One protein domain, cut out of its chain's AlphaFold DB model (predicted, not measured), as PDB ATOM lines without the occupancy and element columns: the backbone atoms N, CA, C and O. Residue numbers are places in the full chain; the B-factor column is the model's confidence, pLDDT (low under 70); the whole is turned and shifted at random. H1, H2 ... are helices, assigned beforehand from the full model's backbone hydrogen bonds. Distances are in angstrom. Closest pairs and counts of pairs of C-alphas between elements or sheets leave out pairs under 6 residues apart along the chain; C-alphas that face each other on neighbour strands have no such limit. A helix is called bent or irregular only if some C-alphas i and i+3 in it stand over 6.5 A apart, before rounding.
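Overview. This is residues 61 to 190 and 386 to 408 of the 412 residues of an uncharacterized protein of Candidatus Dojkabacteria bacterium (UniProt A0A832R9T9). One long helix, H1, runs along the greatest length of the domain, and the short helices H2, H4 and H5 pack across it, with H3 behind H2 and H4. H6 lies on another side of H1 without touching it, and H8, near the end of the printed part, sticks out from the body. The printed part has 153 residues with eight named helices, H1 to H8 in order along the chain, and no named strand; the class is all helix. It is compact, with a radius of gyration of the C-alphas of 16.2 A and spans of 47 by 37 by 37 A.

Along the chain. H1, residues 61 to 91, begins at C-alpha 61 (49.311, 12.547, 10.465), ends at C-alpha 91 (46.484, 13.738, -34.659) and is 45.2 A long. H2 is residues 98 to 104, H3 residues 116 to 125 and H4 residues 134 to 143. H5, residues 160 to 170, is irregular, but only just: C-alphas 167 and 170 are 6.6 A apart. H6, residues 174 to 186, is 19.7 A long and irregular, with C-alphas 182 and 185 7.5 A apart. H7 is residues 394 to 397; H8, residues 402 to 407, ends at C-alpha 407 (21.147, 12.474, -12.279).

Arrangement. H1 touches H4 with residues 75 to 86 alone, at a steep tilt of 39 degrees, opposite ways; the closest C-alphas, of Tyr 83 and Pro 134, are 5.2 A apart. With residues 67 to 72 alone it touches H5, closest at the C-alphas of Ile 71 and Trp 167, 6.3 A, at a steep tilt of 57 degrees, the same way. With residues 85 to 89 alone it touches H2, closest at the C-alphas of Leu 85 and Thr 104, 6.9 A. H1 and H6 are near each other, with 10 pairs of C-alphas within 10 A. H4 and H5 form a helical hairpin and only just touch, with 3 pairs of C-alphas within 8 A, closest at Leu 143 and Glu 168, 6.3 A. H3 touches H2, closest at the C-alphas of Leu 98 and Tyr 122, 5.8 A; H4, at Ile 124 and Trp 141, 6.2 A; and H7, at Ala 120 and Phe 396, 6.9 A. H8 touches no helix. The packing is mostly crossed, one of six tilted pairs being shallow. Residues 146 to 147 pair antiparallel with residues 390 to 391. Each O i to N i+4 pair is within hydrogen-bond range in H1, H2, H3, H4, H5 and H8, and 7 of 9 in H6; H7 is too short for such a pair.

Size, cuts and confidence. The two C-alphas farthest apart are those of Gly 93 and Gly 153, 48.3 A. Residues 191 to 385 are not printed, and C-alphas 190 and 386 are 38.5 A apart across this cut. The links H2 to H3 and H4 to H5 are long. Residues 109 to 114 and 392 to 408 have pLDDT under 70.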
ATOM      1  N   GLU A  61      49.404  11.345  11.301       91.75
ATOM      2  CA  GLU A  61      49.311  12.547  10.465       91.75
ATOM      3  C   GLU A  61      50.343  12.529   9.336       91.75
ATOM      4  O   GLU A  61      50.005  12.831   8.192       91.75
ATOM      5  N   GLU A  62      51.567  12.070   9.607       89.94
ATOM      6  CA  GLU A  62      52.571  11.870   8.558       89.94
ATOM      7  C   GLU A  62      52.109  10.817   7.540       89.94
ATOM      8  O   GLU A  62      52.225  11.012   6.327       89.94
ATOM      9  N   VAL A  63      51.515   9.717   8.011       89.81
ATOM     10  CA  VAL A  63      50.945   8.687   7.134       89.81
ATOM     11  C   VAL A  63      49.811   9.256   6.269       89.81
ATOM     12  O   VAL A  63      49.747   8.945   5.076       89.81
ATOM     13  N   ARG A  64      48.943  10.112   6.825       93.12
ATOM     14  CA  ARG A  64      47.882  10.806   6.074       93.12
ATOM     15  C   ARG A  64      48.444  11.740   5.016       93.12
ATOM     16  O   ARG A  64      47.966  11.731   3.883       93.12
ATOM     17  N   ASP A  65      49.458  12.528   5.352       91.25
ATOM     18  CA  ASP A  65      50.089  13.446   4.405       91.25
ATOM     19  C   ASP A  65      50.787  12.692   3.268       91.25
ATOM     20  O   ASP A  65      50.661  13.072   2.100       91.25
ATOM     21  N   ASN A  66      51.424  11.561   3.579       90.06
ATOM     22  CA  ASN A  66      51.987  10.659   2.577       90.06
ATOM     23  C   ASN A  66      50.900  10.048   1.678       90.06
ATOM     24  O   ASN A  66      51.076  10.002   0.458       90.06
ATOM     25  N   ALA A  67      49.762   9.631   2.245       92.75
ATOM     26  CA  ALA A  67      48.623   9.134   1.472       92.75
ATOM     27  C   ALA A  67      48.077  10.211   0.519       92.75
ATOM     28  O   ALA A  67      47.937   9.957  -0.678       92.75
ATOM     29  N   ARG A  68      47.856  11.442   1.006       92.88
ATOM     30  CA  ARG A  68      47.418  12.580   0.177       92.88
ATOM     31  C   ARG A  68      48.398  12.869  -0.955       92.88
ATOM     32  O   ARG A  68      47.971  13.041  -2.094       92.88
ATOM     33  N   ALA A  69      49.698  12.901  -0.662       90.75
ATOM     34  CA  ALA A  69      50.732  13.144  -1.665       90.75
ATOM     35  C   ALA A  69      50.767  12.043  -2.738       90.75
ATOM     36  O   ALA A  69      50.865  12.353  -3.925       90.75
ATOM     37  N   SER A  70      50.628  10.777  -2.331       91.19
ATOM     38  CA  SER A  70      50.588   9.617  -3.230       91.19
ATOM     39  C   SER A  70      49.359   9.637  -4.150       91.19
ATOM     40  O   SER A  70      49.487   9.495  -5.371       91.19
ATOM     41  N   ILE A  71      48.172   9.912  -3.595       94.62
ATOM     42  CA  ILE A  71      46.924  10.063  -4.362       94.62
ATOM     43  C   ILE A  71      47.041  11.236  -5.339       94.62
ATOM     44  O   ILE A  71      46.738  11.088  -6.523       94.62
ATOM     45  N   ARG A  72      47.521  12.391  -4.862       94.38
ATOM     46  CA  ARG A  72      47.715  13.588  -5.685       94.38
ATOM     47  C   ARG A  72      48.669  13.315  -6.847       94.38
ATOM     48  O   ARG A  72      48.356  13.675  -7.977       94.38
ATOM     49  N   GLY A  73      49.804  12.663  -6.586       93.06
ATOM     50  CA  GLY A  73      50.754  12.246  -7.620       93.06
ATOM     51  C   GLY A  73      50.092  11.343  -8.657       93.06
ATOM     52  O   GLY A  73      50.069  11.683  -9.835       93.06
ATOM     53  N   THR A  74      49.445  10.266  -8.204       93.38
ATOM     54  CA  THR A  74      48.737   9.310  -9.071       93.38
ATOM     55  C   THR A  74      47.738  10.006  -9.995       93.38
ATOM     56  O   THR A  74      47.755   9.799 -11.206       93.38
ATOM     57  N   GLN A  75      46.883  10.867  -9.445       95.31
ATOM     58  CA  GLN A  75      45.860  11.546 -10.232       95.31
ATOM     59  C   GLN A  75      46.454  12.555 -11.223       95.31
ATOM     60  O   GLN A  75      45.995  12.614 -12.361       95.31
ATOM     61  N   ILE A  76      47.491  13.310 -10.847       96.25
ATOM     62  CA  ILE A  76      48.146  14.255 -11.766       96.25
ATOM     63  C   ILE A  76      48.900  13.514 -12.884       96.25
ATOM     64  O   ILE A  76      48.876  13.960 -14.031       96.25
ATOM     65  N   HIS A  77      49.544  12.381 -12.585       96.25
ATOM     66  CA  HIS A  77      50.209  11.562 -13.605       96.25
ATOM     67  C   HIS A  77      49.180  11.054 -14.621       96.25
ATOM     68  O   HIS A  77      49.375  11.193 -15.824       96.25
ATOM     69  N   GLN A  78      48.030  10.564 -14.151       95.56
ATOM     70  CA  GLN A  78      46.955  10.102 -15.032       95.56
ATOM     71  C   GLN A  78      46.349  11.231 -15.874       95.56
ATOM     72  O   GLN A  78      46.079  11.027 -17.055       95.56
ATOM     73  N   LEU A  79      46.229  12.449 -15.331       97.12
ATOM     74  CA  LEU A  79      45.828  13.619 -16.118       97.12
ATOM     75  C   LEU A  79      46.804  13.887 -17.277       97.12
ATOM     76  O   LEU A  79      46.392  14.080 -18.423       97.12
ATOM     77  N   GLN A  80      48.104  13.847 -16.987       97.81
ATOM     78  CA  GLN A  80      49.161  13.976 -17.986       97.81
ATOM     79  C   GLN A  80      49.071  12.862 -19.046       97.81
ATOM     80  O   GLN A  80      49.135  13.157 -20.240       97.81
ATOM     81  N   TYR A  81      48.875  11.605 -18.643       97.69
ATOM     82  CA  TYR A  81      48.766  10.473 -19.568       97.69
ATOM     83  C   TYR A  81      47.528  10.559 -20.467       97.69
ATOM     84  O   TYR A  81      47.618  10.326 -21.674       97.69
ATOM     85  N   PHE A  82      46.369  10.931 -19.919       97.62
ATOM     86  CA  PHE A  82      45.148  11.077 -20.711       97.62
ATOM     87  C   PHE A  82      45.256  12.228 -21.702       97.62
ATOM     88  O   PHE A  82      44.899  12.046 -22.863       97.62
ATOM     89  N   TYR A  83      45.849  13.361 -21.316       97.69
ATOM     90  CA  TYR A  83      46.139  14.422 -22.278       97.69
ATOM     91  C   TYR A  83      46.996  13.908 -23.445       97.69
ATOM     92  O   TYR A  83      46.664  14.126 -24.609       97.69
ATOM     93  N   GLN A  84      48.063  13.159 -23.150       97.75
ATOM     94  CA  GLN A  84      48.934  12.580 -24.176       97.75
ATOM     95  C   GLN A  84      48.185  11.628 -25.110       97.75
ATOM     96  O   GLN A  84      48.344  11.721 -26.326       97.75
ATOM     97  N   LEU A  85      47.371  10.727 -24.559       97.44
ATOM     98  CA  LEU A  85      46.548   9.798 -25.330       97.44
ATOM     99  C   LEU A  85      45.594  10.545 -26.271       97.44
ATOM    100  O   LEU A  85      45.595  10.284 -27.475       97.44
ATOM    101  N   PHE A  86      44.821  11.491 -25.733       97.12
ATOM    102  CA  PHE A  86      43.830  12.251 -26.491       97.12
ATOM    103  C   PHE A  86      44.496  13.053 -27.612       97.12
ATOM    104  O   PHE A  86      44.113  12.904 -28.769       97.12
ATOM    105  N   SER A  87      45.569  13.798 -27.319       96.00
ATOM    106  CA  SER A  87      46.300  14.570 -28.336       96.00
ATOM    107  C   SER A  87      46.908  13.696 -29.437       96.00
ATOM    108  O   SER A  87      46.948  14.087 -30.603       96.00
ATOM    109  N   ARG A  88      47.408  12.503 -29.094       95.56
ATOM    110  CA  ARG A  88      47.977  11.575 -30.083       95.56
ATOM    111  C   ARG A  88      46.905  11.006 -31.004       95.56
ATOM    112  O   ARG A  88      47.138  10.882 -32.203       95.56
ATOM    113  N   VAL A  89      45.752  10.645 -30.450       94.50
ATOM    114  CA  VAL A  89      44.630  10.091 -31.215       94.50
ATOM    115  C   VAL A  89      43.958  11.169 -32.073       94.50
ATOM    116  O   VAL A  89      43.650  10.904 -33.234       94.50
ATOM    117  N   GLU A  90      43.851  12.401 -31.572       93.38
ATOM    118  CA  GLU A  90      43.394  13.565 -32.339       93.38
ATOM    119  C   GLU A  90      44.257  13.796 -33.589       93.38
ATOM    120  O   GLU A  90      43.725  14.021 -34.675       93.38
ATOM    121  N   LYS A  91      45.588  13.649 -33.489       91.88
ATOM    122  CA  LYS A  91      46.484  13.738 -34.659       91.88
ATOM    123  C   LYS A  91      46.239  12.661 -35.716       91.88
ATOM    124  O   LYS A  91      46.569  12.881 -36.879       91.88
ATOM    125  N   LEU A  92      45.668  11.519 -35.334       89.44
ATOM    126  CA  LEU A  92      45.224  10.495 -36.282       89.44
ATOM    127  C   LEU A  92      43.853  10.817 -36.895       89.44
ATOM    128  O   LEU A  92      43.390  10.067 -37.745       89.44
ATOM    129  N   GLY A  93      43.192  11.901 -36.478       89.31
ATOM    130  CA  GLY A  93      41.907  12.335 -37.022       89.31
ATOM    131  C   GLY A  93      40.730  11.436 -36.642       89.31
ATOM    132  O   GLY A  93      39.730  11.422 -37.356       89.31
ATOM    133  N   ARG A  94      40.831  10.680 -35.540       89.94
ATOM    134  CA  ARG A  94      39.784   9.742 -35.107       89.94
ATOM    135  C   ARG A  94      39.541   9.767 -33.600       89.94
ATOM    136  O   ARG A  94      40.261  10.414 -32.853       89.94
ATOM    137  N   LYS A  95      38.528   9.020 -33.155       91.25
ATOM    138  CA  LYS A  95      38.187   8.833 -31.734       91.25
ATOM    139  C   LYS A  95      39.039   7.753 -31.067       91.25
ATOM    140  O   LYS A  95      39.583   6.877 -31.747       91.25
ATOM    141  N   ILE A  96      39.108   7.798 -29.736       92.88
ATOM    142  CA  ILE A  96      39.792   6.789 -28.917       92.88
ATOM    143  C   ILE A  96      39.052   5.458 -28.996       92.88
ATOM    144  O   ILE A  96      37.823   5.387 -28.944       92.88
ATOM    145  N   THR A  97      39.834   4.394 -29.104       90.44
ATOM    146  CA  THR A  97      39.394   3.005 -29.105       90.44
ATOM    147  C   THR A  97      40.011   2.263 -27.924       90.44
ATOM    148  O   THR A  97      40.995   2.703 -27.329       90.44
ATOM    149  N   LEU A  98      39.473   1.084 -27.610       88.25
ATOM    150  CA  LEU A  98      40.049   0.205 -26.588       88.25
ATOM    151  C   LEU A  98      41.522  -0.150 -26.871       88.25
ATOM    152  O   LEU A  98      42.312  -0.319 -25.944       88.25
ATOM    153  N   GLU A  99      41.907  -0.232 -28.145       88.06
ATOM    154  CA  GLU A  99      43.282  -0.544 -28.530       88.06
ATOM    155  C   GLU A  99      44.260   0.606 -28.239       88.06
ATOM    156  O   GLU A  99      45.434   0.368 -27.960       88.06
ATOM    157  N   ASP A 100      43.799   1.858 -28.229       92.25
ATOM    158  CA  ASP A 100      44.672   2.986 -27.892       92.25
ATOM    159  C   ASP A 100      45.061   2.982 -26.414       92.25
ATOM    160  O   ASP A 100      46.208   3.291 -26.081       92.25
ATOM    161  N   PHE A 101      44.144   2.559 -25.534       92.00
ATOM    162  CA  PHE A 101      44.450   2.355 -24.120       92.00
ATOM    163  C   PHE A 101      45.494   1.254 -23.928       92.00
ATOM    164  O   PHE A 101      46.457   1.459 -23.193       92.00
ATOM    165  N   SER A 102      45.362   0.113 -24.612       87.19
ATOM    166  CA  SER A 102      46.320  -0.992 -24.461       87.19
ATOM    167  C   SER A 102      47.701  -0.686 -25.039       87.19
ATOM    168  O   SER A 102      48.708  -1.161 -24.515       87.19
ATOM    169  N   ARG A 103      47.772   0.148 -26.082       88.81
ATOM    170  CA  ARG A 103      49.039   0.603 -26.673       88.81
ATOM    171  C   ARG A 103      49.705   1.728 -25.893       88.81
ATOM    172  O   ARG A 103      50.925   1.855 -25.954       88.81
ATOM    173  N   THR A 104      48.923   2.530 -25.176       92.19
ATOM    174  CA  THR A 104      49.443   3.602 -24.321       92.19
ATOM    175  C   THR A 104      49.884   3.061 -22.968       92.19
ATOM    176  O   THR A 104      50.972   3.400 -22.529       92.19
ATOM    177  N   PHE A 105      49.108   2.161 -22.357       90.19
ATOM    178  CA  PHE A 105      49.401   1.547 -21.058       90.19
ATOM    179  C   PHE A 105      49.649   0.039 -21.197       90.19
ATOM    180  O   PHE A 105      48.827  -0.771 -20.748       90.19
ATOM    181  N   PRO A 106      50.741  -0.391 -21.848       79.81
ATOM    182  CA  PRO A 106      51.042  -1.801 -21.988       79.81
ATOM    183  C   PRO A 106      51.320  -2.393 -20.604       79.81
ATOM    184  O   PRO A 106      51.967  -1.774 -19.763       79.81
ATOM    185  N   ASN A 107      50.876  -3.630 -20.389       75.56
ATOM    186  CA  ASN A 107      51.128  -4.422 -19.176       75.56
ATOM    187  C   ASN A 107      50.228  -4.089 -17.968       75.56
ATOM    188  O   ASN A 107      50.526  -4.541 -16.863       75.56
ATOM    189  N   LYS A 108      49.119  -3.355 -18.158       74.31
ATOM    190  CA  LYS A 108      48.121  -3.119 -17.095       74.31
ATOM    191  C   LYS A 108      47.140  -4.268 -16.889       74.31
ATOM    192  O   LYS A 108      46.772  -4.536 -15.751       74.31
ATOM    193  N   ASP A 109      46.788  -4.984 -17.952       65.94
ATOM    194  CA  ASP A 109      46.045  -6.239 -17.849       65.94
ATOM    195  C   ASP A 109      46.934  -7.435 -18.198       65.94
ATOM    196  O   ASP A 109      47.718  -7.422 -19.151       65.94
ATOM    197  N   ASN A 110      46.762  -8.519 -17.440       52.88
ATOM    198  CA  ASN A 110      47.220  -9.833 -17.871       52.88
ATOM    199  C   ASN A 110      46.258 -10.358 -18.941       52.88
ATOM    200  O   ASN A 110      45.046 -10.328 -18.742       52.88
ATOM    201  N   LEU A 111      46.789 -10.975 -20.001       42.81
ATOM    202  CA  LEU A 111      46.012 -11.651 -21.061       42.81
ATOM    203  C   LEU A 111      44.985 -12.685 -20.554       42.81
ATOM    204  O   LEU A 111      44.124 -13.117 -21.312       42.81
ATOM    205  N   PHE A 112      45.080 -13.091 -19.285       42.31
ATOM    206  CA  PHE A 112      44.210 -14.073 -18.640       42.31
ATOM    207  C   PHE A 112      43.056 -13.465 -17.821       42.31
ATOM    208  O   PHE A 112      42.245 -14.221 -17.298       42.31
ATOM    209  N   LYS A 113      42.979 -12.133 -17.677       50.47
ATOM    210  CA  LYS A 113      41.927 -11.433 -16.918       50.47
ATOM    211  C   LYS A 113      41.177 -10.445 -17.813       50.47
ATOM    212  O   LYS A 113      41.438  -9.257 -17.720       50.47
ATOM    213  N   ASP A 114      40.284 -10.933 -18.679       61.03
ATOM    214  CA  ASP A 114      39.173 -10.204 -19.336       61.03
ATOM    215  C   ASP A 114      39.407  -8.765 -19.871       61.03
ATOM    216  O   ASP A 114      38.435  -8.071 -20.163       61.03
ATOM    217  N   ASN A 115      40.645  -8.287 -20.018       73.56
ATOM    218  CA  ASN A 115      40.980  -6.875 -20.233       73.56
ATOM    219  C   ASN A 115      40.207  -5.919 -19.293       73.56
ATOM    220  O   ASN A 115      39.602  -4.950 -19.757       73.56
ATOM    221  N   LEU A 116      40.134  -6.226 -17.991       80.88
ATOM    222  CA  LEU A 116      39.309  -5.477 -17.032       80.88
ATOM    223  C   LEU A 116      39.696  -3.997 -16.931       80.88
ATOM    224  O   LEU A 116      38.807  -3.143 -16.918       80.88
ATOM    225  N   TYR A 117      40.990  -3.691 -16.891       85.88
ATOM    226  CA  TYR A 117      41.493  -2.323 -16.817       85.88
ATOM    227  C   TYR A 117      41.136  -1.535 -18.085       85.88
ATOM    228  O   TYR A 117      40.553  -0.451 -18.006       85.88
ATOM    229  N   TYR A 118      41.405  -2.096 -19.270       87.62
ATOM    230  CA  TYR A 118      41.109  -1.407 -20.533       87.62
ATOM    231  C   TYR A 118      39.604  -1.269 -20.787       87.62
ATOM    232  O   TYR A 118      39.149  -0.231 -21.271       87.62
ATOM    233  N   ASN A 119      38.815  -2.281 -20.419       86.62
ATOM    234  CA  ASN A 119      37.358  -2.208 -20.476       86.62
ATOM    235  C   ASN A 119      36.808  -1.150 -19.514       86.62
ATOM    236  O   ASN A 119      35.849  -0.463 -19.867       86.62
ATOM    237  N   ALA A 120      37.403  -0.984 -18.330       88.75
ATOM    238  CA  ALA A 120      37.007   0.066 -17.400       88.75
ATOM    239  C   ALA A 120      37.259   1.458 -17.996       88.75
ATOM    240  O   ALA A 120      36.330   2.263 -18.065       88.75
ATOM    241  N   LEU A 121      38.466   1.714 -18.514       91.69
ATOM    242  CA  LEU A 121      38.793   2.980 -19.181       91.69
ATOM    243  C   LEU A 121      37.861   3.263 -20.363       91.69
ATOM    244  O   LEU A 121      37.321   4.361 -20.478       91.69
ATOM    245  N   TYR A 122      37.606   2.262 -21.207       90.56
ATOM    246  CA  TYR A 122      36.706   2.426 -22.345       90.56
ATOM    247  C   TYR A 122      35.246   2.630 -21.917       90.56
ATOM    248  O   TYR A 122      34.516   3.393 -22.545       90.56
ATOM    249  N   THR A 123      34.805   2.003 -20.825       89.19
ATOM    250  CA  THR A 123      33.473   2.252 -20.254       89.19
ATOM    251  C   THR A 123      33.360   3.698 -19.783       89.19
ATOM    252  O   THR A 123      32.409   4.371 -20.160       89.19
ATOM    253  N   ILE A 124      34.350   4.202 -19.041       90.56
ATOM    254  CA  ILE A 124      34.406   5.599 -18.579       90.56
ATOM    255  C   ILE A 124      34.409   6.565 -19.770       90.56
ATOM    256  O   ILE A 124      33.673   7.546 -19.768       90.56
ATOM    257  N   TYR A 125      35.165   6.252 -20.822       91.25
ATOM    258  CA  TYR A 125      35.244   7.072 -22.032       91.25
ATOM    259  C   TYR A 125      33.891   7.198 -22.742       91.25
ATOM    260  O   TYR A 125      33.579   8.238 -23.307       91.25
ATOM    261  N   ASN A 126      33.049   6.166 -22.670       88.88
ATOM    262  CA  ASN A 126      31.695   6.208 -23.223       88.88
ATOM    263  C   ASN A 126      30.660   6.839 -22.267       88.88
ATOM    264  O   ASN A 126      29.489   6.942 -22.631       88.88
ATOM    265  N   LEU A 127      31.054   7.225 -21.046       85.31
ATOM    266  CA  LEU A 127      30.184   7.910 -20.084       85.31
ATOM    267  C   LEU A 127      30.286   9.436 -20.144       85.31
ATOM    268  O   LEU A 127      29.363  10.083 -19.634       85.31
ATOM    269  N   VAL A 128      31.373   9.977 -20.706       87.62
ATOM    270  CA  VAL A 128      31.598  11.424 -20.859       87.62
ATOM    271  C   VAL A 128      30.875  11.975 -22.082       87.62
ATOM    272  O   VAL A 128      30.696  11.269 -23.076       87.62
ATOM    273  N   ASP A 129      30.451  13.233 -22.000       82.94
ATOM    274  CA  ASP A 129      29.708  13.889 -23.073       82.94
ATOM    275  C   ASP A 129      30.684  14.421 -24.132       82.94
ATOM    276  O   ASP A 129      30.457  14.249 -25.334       82.94
ATOM    277  N   ASN A 130      31.807  15.005 -23.694       84.88
ATOM    278  CA  ASN A 130      32.880  15.435 -24.583       84.88
ATOM    279  C   ASN A 130      34.018  14.410 -24.650       84.88
ATOM    280  O   ASN A 130      34.988  14.451 -23.896       84.88
ATOM    281  N   THR A 131      33.942  13.516 -25.635       80.94
ATOM    282  CA  THR A 131      34.976  12.499 -25.883       80.94
ATOM    283  C   THR A 131      36.304  13.057 -26.417       80.94
ATOM    284  O   THR A 131      37.219  12.284 -26.678       80.94
ATOM    285  N   GLU A 132      36.409  14.369 -26.631       85.75
ATOM    286  CA  GLU A 132      37.632  15.044 -27.087       85.75
ATOM    287  C   GLU A 132      38.346  15.789 -25.948       85.75
ATOM    288  O   GLU A 132      39.496  16.187 -26.118       85.75
ATOM    289  N   ASP A 133      37.710  15.946 -24.779       90.19
ATOM    290  CA  ASP A 133      38.302  16.649 -23.639       90.19
ATOM    291  C   ASP A 133      38.972  15.674 -22.649       90.19
ATOM    292  O   ASP A 133      38.284  14.945 -21.921       90.19
ATOM    293  N   PRO A 134      40.317  15.662 -22.563       94.00
ATOM    294  CA  PRO A 134      41.023  14.807 -21.617       94.00
ATOM    295  C   PRO A 134      40.749  15.162 -20.148       94.00
ATOM    296  O   PRO A 134      40.866  14.277 -19.300       94.00
ATOM    297  N   LEU A 135      40.388  16.411 -19.820       94.06
ATOM    298  CA  LEU A 135      40.058  16.811 -18.445       94.06
ATOM    299  C   LEU A 135      38.714  16.231 -18.006       94.06
ATOM    300  O   LEU A 135      38.598  15.743 -16.882       94.06
ATOM    301  N   GLU A 136      37.717  16.242 -18.892       93.69
ATOM    302  CA  GLU A 136      36.409  15.642 -18.614       93.69
ATOM    303  C   GLU A 136      36.535  14.125 -18.424       93.69
ATOM    304  O   GLU A 136      35.999  13.565 -17.463       93.69
ATOM    305  N   PHE A 137      37.319  13.461 -19.281       95.12
ATOM    306  CA  PHE A 137      37.631  12.042 -19.116       95.12
ATOM    307  C   PHE A 137      38.387  11.749 -17.819       95.12
ATOM    308  O   PHE A 137      38.045  10.796 -17.120       95.12
ATOM    309  N   TRP A 138      39.388  12.560 -17.474       95.50
ATOM    310  CA  TRP A 138      40.133  12.413 -16.227       95.50
ATOM    311  C   TRP A 138      39.230  12.543 -14.995       95.50
ATOM    312  O   TRP A 138      39.323  11.725 -14.080       95.50
ATOM    313  N   GLU A 139      38.327  13.523 -14.984       92.94
ATOM    314  CA  GLU A 139      37.393  13.727 -13.876       92.94
ATOM    315  C   GLU A 139      36.415  12.552 -13.755       92.94
ATOM    316  O   GLU A 139      36.179  12.034 -12.660       92.94
ATOM    317  N   ALA A 140      35.905  12.056 -14.886       92.19
ATOM    318  CA  ALA A 140      35.081  10.856 -14.904       92.19
ATOM    319  C   ALA A 140      35.858   9.622 -14.424       92.19
ATOM    320  O   ALA A 140      35.318   8.838 -13.645       92.19
ATOM    321  N   TRP A 141      37.116   9.457 -14.834       92.88
ATOM    322  CA  TRP A 141      37.979   8.368 -14.378       92.88
ATOM    323  C   TRP A 141      38.176   8.416 -12.867       92.88
ATOM    324  O   TRP A 141      37.884   7.442 -12.183       92.88
ATOM    325  N   ARG A 142      38.545   9.580 -12.333       90.88
ATOM    326  CA  ARG A 142      38.779   9.791 -10.904       90.88
ATOM    327  C   ARG A 142      37.577   9.386 -10.048       90.88
ATOM    328  O   ARG A 142      37.757   8.898  -8.938       90.88
ATOM    329  N   LEU A 143      36.362   9.571 -10.555       89.88
ATOM    330  CA  LEU A 143      35.121   9.313  -9.822       89.88
ATOM    331  C   LEU A 143      34.489   7.939 -10.107       89.88
ATOM    332  O   LEU A 143      33.461   7.617  -9.509       89.88
ATOM    333  N   ASN A 144      35.050   7.120 -11.006       86.31
ATOM    334  CA  ASN A 144      34.406   5.880 -11.455       86.31
ATOM    335  C   ASN A 144      35.386   4.705 -11.607       86.31
ATOM    336  O   ASN A 144      36.518   4.851 -12.041       86.31
ATOM    337  N   GLY A 145      34.917   3.489 -11.311       78.19
ATOM    338  CA  GLY A 145      35.650   2.249 -11.619       78.19
ATOM    339  C   GLY A 145      36.737   1.836 -10.625       78.19
ATOM    340  O   GLY A 145      37.372   0.799 -10.835       78.19
ATOM    341  N   HIS A 146      36.905   2.596  -9.544       87.94
ATOM    342  CA  HIS A 146      37.876   2.356  -8.479       87.94
ATOM    343  C   HIS A 146      37.309   1.481  -7.351       87.94
ATOM    344  O   HIS A 146      36.234   1.767  -6.816       87.94
ATOM    345  N   ASP A 147      38.041   0.428  -6.980       88.06
ATOM    346  CA  ASP A 147      37.766  -0.420  -5.819       88.06
ATOM    347  C   ASP A 147      38.670  -0.021  -4.646       88.06
ATOM    348  O   ASP A 147      39.895  -0.106  -4.729       88.06
ATOM    349  N   PHE A 148      38.049   0.429  -3.557       89.75
ATOM    350  CA  PHE A 148      38.731   0.849  -2.331       89.75
ATOM    351  C   PHE A 148      38.823  -0.281  -1.296       89.75
ATOM    352  O   PHE A 148      39.398  -0.083  -0.228       89.75
ATOM    353  N   THR A 149      38.245  -1.454  -1.564       87.62
ATOM    354  CA  THR A 149      38.237  -2.553  -0.598       87.62
ATOM    355  C   THR A 149      39.641  -3.117  -0.375       87.62
ATOM    356  O   THR A 149      40.460  -3.224  -1.289       87.62
ATOM    357  N   LEU A 150      39.939  -3.465   0.880       84.56
ATOM    358  CA  LEU A 150      41.206  -4.106   1.225       84.56
ATOM    359  C   LEU A 150      41.186  -5.579   0.794       84.56
ATOM    360  O   LEU A 150      40.177  -6.258   1.007       84.56
ATOM    361  N   PRO A 151      42.306  -6.114   0.276       84.38
ATOM    362  CA  PRO A 151      42.439  -7.546   0.053       84.38
ATOM    363  C   PRO A 151      42.275  -8.350   1.346       84.38
ATOM    364  O   PRO A 151      42.609  -7.892   2.441       84.38
ATOM    365  N   GLU A 152      41.825  -9.597   1.209       82.31
ATOM    366  CA  GLU A 152      41.658 -10.505   2.343       82.31
ATOM    367  C   GLU A 152      42.967 -10.666   3.140       82.31
ATOM    368  O   GLU A 152      44.035 -10.931   2.584       82.31
ATOM    369  N   GLY A 153      42.882 -10.500   4.463       82.19
ATOM    370  CA  GLY A 153      44.024 -10.626   5.373       82.19
ATOM    371  C   GLY A 153      44.934  -9.394   5.459       82.19
ATOM    372  O   GLY A 153      45.925  -9.444   6.192       82.19
ATOM    373  N   ILE A 154      44.606  -8.303   4.758       84.38
ATOM    374  CA  ILE A 154      45.307  -7.020   4.855       84.38
ATOM    375  C   ILE A 154      44.512  -6.049   5.733       84.38
ATOM    376  O   ILE A 154      43.302  -5.897   5.591       84.38
ATOM    377  N   THR A 155      45.211  -5.361   6.630       86.25
ATOM    378  CA  THR A 155      44.703  -4.225   7.404       86.25
ATOM    379  C   THR A 155      45.486  -2.965   7.047       86.25
ATOM    380  O   THR A 155      46.651  -3.043   6.658       86.25
ATOM    381  N   ALA A 156      44.855  -1.797   7.168       89.44
ATOM    382  CA  ALA A 156      45.479  -0.506   6.891       89.44
ATOM    383  C   ALA A 156      45.400   0.418   8.115       89.44
ATOM    384  O   ALA A 156      44.410   0.371   8.845       89.44
ATOM    385  N   LEU A 157      46.429   1.246   8.338       90.06
ATOM    386  CA  LEU A 157      46.394   2.287   9.375       90.06
ATOM    387  C   LEU A 157      45.372   3.375   9.032       90.06
ATOM    388  O   LEU A 157      44.618   3.796   9.905       90.06
ATOM    389  N   ILE A 158      45.330   3.800   7.766       93.19
ATOM    390  CA  ILE A 158      44.310   4.717   7.251       93.19
ATOM    391  C   ILE A 158      43.155   3.903   6.648       93.19
ATOM    392  O   ILE A 158      43.401   3.101   5.740       93.19
ATOM    393  N   PRO A 159      41.906   4.083   7.122       92.94
ATOM    394  CA  PRO A 159      40.754   3.348   6.608       92.94
ATOM    395  C   PRO A 159      40.467   3.631   5.122       92.94
ATOM    396  O   PRO A 159      40.639   4.769   4.674       92.94
ATOM    397  N   PRO A 160      39.956   2.642   4.364       93.25
ATOM    398  CA  PRO A 160      39.527   2.817   2.975       93.25
ATOM    399  C   PRO A 160      38.583   3.992   2.718       93.25
ATOM    400  O   PRO A 160      38.705   4.667   1.700       93.25
ATOM    401  N   GLU A 161      37.651   4.257   3.631       93.19
ATOM    402  CA  GLU A 161      36.684   5.350   3.519       93.19
ATOM    403  C   GLU A 161      37.373   6.718   3.558       93.19
ATOM    404  O   GLU A 161      36.999   7.617   2.806       93.19
ATOM    405  N   GLU A 162      38.412   6.855   4.385       95.38
ATOM    406  CA  GLU A 162      39.219   8.073   4.454       95.38
ATOM    407  C   GLU A 162      40.028   8.244   3.158       95.38
ATOM    408  O   GLU A 162      40.053   9.330   2.580       95.38
ATOM    409  N   ILE A 163      40.611   7.162   2.625       96.00
ATOM    410  CA  ILE A 163      41.296   7.189   1.321       96.00
ATOM    411  C   ILE A 163      40.341   7.559   0.186       96.00
ATOM    412  O   ILE A 163      40.709   8.339  -0.694       96.00
ATOM    413  N   LYS A 164      39.112   7.044   0.211       94.12
ATOM    414  CA  LYS A 164      38.077   7.397  -0.761       94.12
ATOM    415  C   LYS A 164      37.750   8.885  -0.712       94.12
ATOM    416  O   LYS A 164      37.715   9.530  -1.755       94.12
ATOM    417  N   GLU A 165      37.583   9.455   0.479       94.12
ATOM    418  CA  GLU A 165      37.371  10.896   0.632       94.12
ATOM    419  C   GLU A 165      38.564  11.710   0.104       94.12
ATOM    420  O   GLU A 165      38.378  12.697  -0.617       94.12
ATOM    421  N   MET A 166      39.795  11.277   0.399       95.00
ATOM    422  CA  MET A 166      41.001  11.914  -0.133       95.00
ATOM    423  C   MET A 166      41.025  11.895  -1.666       95.00
ATOM    424  O   MET A 166      41.239  12.935  -2.297       95.00
ATOM    425  N   TRP A 167      40.747  10.731  -2.256       94.19
ATOM    426  CA  TRP A 167      40.699  10.495  -3.698       94.19
ATOM    427  C   TRP A 167      39.632  11.338  -4.405       94.19
ATOM    428  O   TRP A 167      39.902  11.981  -5.421       94.19
ATOM    429  N   GLU A 168      38.417  11.364  -3.863       90.44
ATOM    430  CA  GLU A 168      37.265  11.991  -4.508       90.44
ATOM    431  C   GLU A 168      37.167  13.502  -4.259       90.44
ATOM    432  O   GLU A 168      36.479  14.185  -5.022       90.44
ATOM    433  N   ARG A 169      37.824  14.061  -3.232       86.25
ATOM    434  CA  ARG A 169      37.532  15.450  -2.819       86.25
ATOM    435  C   ARG A 169      38.719  16.364  -2.567       86.25
ATOM    436  O   ARG A 169      38.534  17.573  -2.674       86.25
ATOM    437  N   SER A 170      39.887  15.855  -2.173       79.44
ATOM    438  CA  SER A 170      40.909  16.730  -1.565       79.44
ATOM    439  C   SER A 170      42.329  16.586  -2.096       79.44
ATOM    440  O   SER A 170      43.129  17.494  -1.880       79.44
ATOM    441  N   ALA A 171      42.663  15.502  -2.799       84.94
ATOM    442  CA  ALA A 171      44.037  15.284  -3.242       84.94
ATOM    443  C   ALA A 171      44.485  16.240  -4.361       84.94
ATOM    444  O   ALA A 171      45.596  16.761  -4.300       84.94
ATOM    445  N   VAL A 172      43.641  16.490  -5.368       91.12
ATOM    446  CA  VAL A 172      43.935  17.415  -6.476       91.12
ATOM    447  C   VAL A 172      43.070  18.660  -6.343       91.12
ATOM    448  O   VAL A 172      41.848  18.578  -6.227       91.12
ATOM    449  N   THR A 173      43.712  19.825  -6.341       92.19
ATOM    450  CA  THR A 173      43.035  21.116  -6.160       92.19
ATOM    451  C   THR A 173      42.688  21.764  -7.497       92.19
ATOM    452  O   THR A 173      43.298  21.467  -8.523       92.19
ATOM    453  N   LYS A 174      41.755  22.725  -7.492       92.44
ATOM    454  CA  LYS A 174      41.484  23.552  -8.679       92.44
ATOM    455  C   LYS A 174      42.750  24.256  -9.183       92.44
ATOM    456  O   LYS A 174      42.993  24.275 -10.382       92.44
ATOM    457  N   ASP A 175      43.581  24.755  -8.271       94.69
ATOM    458  CA  ASP A 175      44.859  25.387  -8.608       94.69
ATOM    459  C   ASP A 175      45.812  24.432  -9.343       94.69
ATOM    460  O   ASP A 175      46.571  24.872 -10.206       94.69
ATOM    461  N   ASP A 176      45.797  23.135  -9.019       95.50
ATOM    462  CA  ASP A 176      46.579  22.131  -9.746       95.50
ATOM    463  C   ASP A 176      46.067  21.985 -11.187       95.50
ATOM    464  O   ASP A 176      46.864  22.022 -12.124       95.50
ATOM    465  N   ILE A 177      44.747  21.899 -11.378       96.19
ATOM    466  CA  ILE A 177      44.121  21.804 -12.708       96.19
ATOM    467  C   ILE A 177      44.375  23.062 -13.542       96.19
ATOM    468  O   ILE A 177      44.734  22.965 -14.720       96.19
ATOM    469  N   ASP A 178      44.250  24.241 -12.936       96.75
ATOM    470  CA  ASP A 178      44.510  25.518 -13.597       96.75
ATOM    471  C   ASP A 178      45.985  25.609 -14.023       96.75
ATOM    472  O   ASP A 178      46.283  25.975 -15.163       96.75
ATOM    473  N   LYS A 179      46.923  25.205 -13.151       96.88
ATOM    474  CA  LYS A 179      48.358  25.147 -13.483       96.88
ATOM    475  C   LYS A 179      48.642  24.167 -14.611       96.88
ATOM    476  O   LYS A 179      49.348  24.539 -15.546       96.88
ATOM    477  N   PHE A 180      48.091  22.955 -14.552       97.31
ATOM    478  CA  PHE A 180      48.244  21.971 -15.620       97.31
ATOM    479  C   PHE A 180      47.761  22.552 -16.953       97.31
ATOM    480  O   PHE A 180      48.534  22.646 -17.904       97.31
ATOM    481  N   SER A 181      46.529  23.062 -16.993       96.38
ATOM    482  CA  SER A 181      45.903  23.623 -18.198       96.38
ATOM    483  C   SER A 181      46.703  24.788 -18.794       96.38
ATOM    484  O   SER A 181      46.850  24.900 -20.011       96.38
ATOM    485  N   GLN A 182      47.288  25.638 -17.945       97.31
ATOM    486  CA  GLN A 182      48.135  26.756 -18.367       97.31
ATOM    487  C   GLN A 182      49.502  26.338 -18.911       97.31
ATOM    488  O   GLN A 182      50.152  27.159 -19.559       97.31
ATOM    489  N   ASN A 183      49.968  25.117 -18.647       97.31
ATOM    490  CA  ASN A 183      51.313  24.664 -19.012       97.31
ATOM    491  C   ASN A 183      51.325  23.473 -19.973       97.31
ATOM    492  O   ASN A 183      52.358  23.217 -20.581       97.31
ATOM    493  N   VAL A 184      50.202  22.781 -20.164       94.56
ATOM    494  CA  VAL A 184      50.112  21.541 -20.948       94.56
ATOM    495  C   VAL A 184      50.594  21.695 -22.400       94.56
ATOM    496  O   VAL A 184      51.198  20.791 -22.969       94.56
ATOM    497  N   TRP A 185      50.455  22.886 -22.986       93.50
ATOM    498  CA  TRP A 185      50.950  23.201 -24.333       93.50
ATOM    499  C   TRP A 185      52.485  23.195 -24.460       93.50
ATOM    500  O   TRP A 185      52.993  23.224 -25.585       93.50
ATOM    501  N   LYS A 186      53.218  23.180 -23.335       96.38
ATOM    502  CA  LYS A 186      54.684  23.046 -23.277       96.38
ATOM    503  C   LYS A 186      55.154  21.599 -23.428       96.38
ATOM    504  O   LYS A 186      56.353  21.380 -23.591       96.38
ATOM    505  N   ILE A 187      54.245  20.620 -23.371       95.12
ATOM    506  CA  ILE A 187      54.579  19.226 -23.669       95.12
ATOM    507  C   ILE A 187      55.175  19.162 -25.080       95.12
ATOM    508  O   ILE A 187      54.628  19.725 -26.030       95.12
ATOM    509  N   ASP A 188      56.302  18.459 -25.212       93.62
ATOM    510  CA  ASP A 188      56.982  18.282 -26.494       93.62
ATOM    511  C   ASP A 188      56.023  17.706 -27.556       93.62
ATOM    512  O   ASP A 188      55.479  16.609 -27.432       93.62
ATOM    513  N   ARG A 189      55.806  18.478 -28.624       93.06
ATOM    514  CA  ARG A 189      54.869  18.130 -29.696       93.06
ATOM    515  C   ARG A 189      55.366  16.989 -30.573       93.06
ATOM    516  O   ARG A 189      54.527  16.359 -31.224       93.06
ATOM    517  N   GLU A 190      56.679  16.746 -30.633       93.62
ATOM    518  CA  GLU A 190      57.236  15.636 -31.410       93.62
ATOM    519  C   GLU A 190      56.881  14.297 -30.770       93.62
ATOM    520  O   GLU A 190      56.436  13.399 -31.480       93.62
ATOM    521  N   TYR A 386      48.458   2.607   4.182       90.00
ATOM    522  CA  TYR A 386      47.217   2.899   3.470       90.00
ATOM    523  C   TYR A 386      47.131   2.034   2.206       90.00
ATOM    524  O   TYR A 386      48.107   1.379   1.826       90.00
ATOM    525  N   TRP A 387      45.969   2.029   1.554       89.50
ATOM    526  CA  TRP A 387      45.717   1.278   0.325       89.50
ATOM    527  C   TRP A 387      45.164   2.200  -0.760       89.50
ATOM    528  O   TRP A 387      44.133   2.829  -0.554       89.50
ATOM    529  N   ILE A 388      45.853   2.296  -1.899       89.50
ATOM    530  CA  ILE A 388      45.398   3.062  -3.071       89.50
ATOM    531  C   ILE A 388      44.421   2.190  -3.874       89.50
ATOM    532  O   ILE A 388      44.708   1.003  -4.048       89.50
ATOM    533  N   PRO A 389      43.288   2.734  -4.358       87.81
ATOM    534  CA  PRO A 389      42.285   1.936  -5.052       87.81
ATOM    535  C   PRO A 389      42.796   1.330  -6.361       87.81
ATOM    536  O   PRO A 389      43.585   1.939  -7.087       87.81
ATOM    537  N   GLU A 390      42.270   0.157  -6.710       84.75
ATOM    538  CA  GLU A 390      42.550  -0.506  -7.988       84.75
ATOM    539  C   GLU A 390      41.452  -0.179  -9.015       84.75
ATOM    540  O   GLU A 390      40.269  -0.107  -8.677       84.75
ATOM    541  N   LEU A 391      41.830   0.048 -10.278       85.19
ATOM    542  CA  LEU A 391      40.880   0.264 -11.375       85.19
ATOM    543  C   LEU A 391      40.550  -1.069 -12.051       85.19
ATOM    544  O   LEU A 391      41.456  -1.804 -12.438       85.19
ATOM    545  N   GLY A 392      39.261  -1.318 -12.290       69.88
ATOM    546  CA  GLY A 392      38.803  -2.479 -13.053       69.88
ATOM    547  C   GLY A 392      38.582  -3.707 -12.173       69.88
ATOM    548  O   GLY A 392      39.425  -4.593 -12.080       69.88
ATOM    549  N   TYR A 393      37.393  -3.786 -11.573       67.69
ATOM    550  CA  TYR A 393      36.898  -4.961 -10.853       67.69
ATOM    551  C   TYR A 393      35.657  -5.525 -11.555       67.69
ATOM    552  O   TYR A 393      34.952  -4.808 -12.270       67.69
ATOM    553  N   ASP A 394      35.352  -6.808 -11.342       59.44
ATOM    554  CA  ASP A 394      34.258  -7.509 -12.037       59.44
ATOM    555  C   ASP A 394      32.875  -6.847 -11.866       59.44
ATOM    556  O   ASP A 394      31.995  -7.016 -12.713       59.44
ATOM    557  N   GLY A 395      32.688  -6.039 -10.817       54.34
ATOM    558  CA  GLY A 395      31.467  -5.267 -10.569       54.34
ATOM    559  C   GLY A 395      31.308  -4.005 -11.428       54.34
ATOM    560  O   GLY A 395      30.184  -3.553 -11.610       54.34
ATOM    561  N   PHE A 396      32.381  -3.470 -12.024       64.19
ATOM    562  CA  PHE A 396      32.316  -2.291 -12.900       64.19
ATOM    563  C   PHE A 396      31.850  -2.618 -14.332       64.19
ATOM    564  O   PHE A 396      31.514  -1.719 -15.100       64.19
ATOM    565  N   LYS A 397      31.734  -3.911 -14.687       51.06
ATOM    566  CA  LYS A 397      31.152  -4.374 -15.967       51.06
ATOM    567  C   LYS A 397      29.681  -3.958 -16.148       51.06
ATOM    568  O   LYS A 397      29.153  -4.032 -17.255       51.06
ATOM    569  N   LYS A 398      29.003  -3.529 -15.079       46.34
ATOM    570  CA  LYS A 398      27.685  -2.885 -15.118       46.34
ATOM    571  C   LYS A 398      27.866  -1.494 -14.526       46.34
ATOM    572  O   LYS A 398      28.135  -1.396 -13.336       46.34
ATOM    573  N   GLY A 399      27.787  -0.459 -15.368       39.53
ATOM    574  CA  GLY A 399      27.998   0.939 -14.976       39.53
ATOM    575  C   GLY A 399      27.384   1.233 -13.609       39.53
ATOM    576  O   GLY A 399      26.203   0.976 -13.382       39.53
ATOM    577  N   ASN A 400      28.213   1.667 -12.666       46.50
ATOM    578  CA  ASN A 400      27.810   1.723 -11.270       46.50
ATOM    579  C   ASN A 400      27.127   3.070 -10.982       46.50
ATOM    580  O   ASN A 400      27.773   4.107 -11.083       46.50
ATOM    581  N   ILE A 401      25.823   3.015 -10.677       47.22
ATOM    582  CA  ILE A 401      24.984   3.708  -9.660       47.22
ATOM    583  C   ILE A 401      25.238   5.204  -9.333       47.22
ATOM    584  O   ILE A 401      24.291   5.927  -9.027       47.22
ATOM    585  N   LEU A 402      26.458   5.730  -9.417       46.41
ATOM    586  CA  LEU A 402      26.777   7.127  -9.107       46.41
ATOM    587  C   LEU A 402      26.242   8.110 -10.157       46.41
ATOM    588  O   LEU A 402      25.759   9.176  -9.780       46.41
ATOM    589  N   LYS A 403      26.202   7.739 -11.448       44.88
ATOM    590  CA  LYS A 403      25.530   8.568 -12.472       44.88
ATOM    591  C   LYS A 403      24.019   8.642 -12.222       44.88
ATOM    592  O   LYS A 403      23.442   9.706 -12.408       44.88
ATOM    593  N   GLU A 404      23.397   7.581 -11.702       40.91
ATOM    594  CA  GLU A 404      21.985   7.610 -11.287       40.91
ATOM    595  C   GLU A 404      21.773   8.488 -10.044       40.91
ATOM    596  O   GLU A 404      20.784   9.208  -9.983       40.91
ATOM    597  N   GLN A 405      22.712   8.523  -9.092       42.88
ATOM    598  CA  GLN A 405      22.630   9.413  -7.923       42.88
ATOM    599  C   GLN A 405      22.885  10.888  -8.269       42.88
ATOM    600  O   GLN A 405      22.224  11.767  -7.717       42.88
ATOM    601  N   MET A 406      23.782  11.169  -9.219       42.38
ATOM    602  CA  MET A 406      24.039  12.527  -9.711       42.38
ATOM    603  C   MET A 406      22.935  13.025 -10.659       42.38
ATOM    604  O   MET A 406      22.589  14.203 -10.622       42.38
ATOM    605  N   GLN A 407      22.319  12.143 -11.456       41.56
ATOM    606  CA  GLN A 407      21.147  12.474 -12.279       41.56
ATOM    607  C   GLN A 407      19.835  12.517 -11.474       41.56
ATOM    608  O   GLN A 407      18.880  13.153 -11.914       41.56
ATOM    609  N   ALA A 408      19.782  11.913 -10.278       37.78
ATOM    610  CA  ALA A 408      18.626  11.963  -9.375       37.78
ATOM    611  C   ALA A 408      18.519  13.251  -8.534       37.78
ATOM    612  O   ALA A 408      17.588  13.373  -7.739       37.78
TER     613      ALA A 408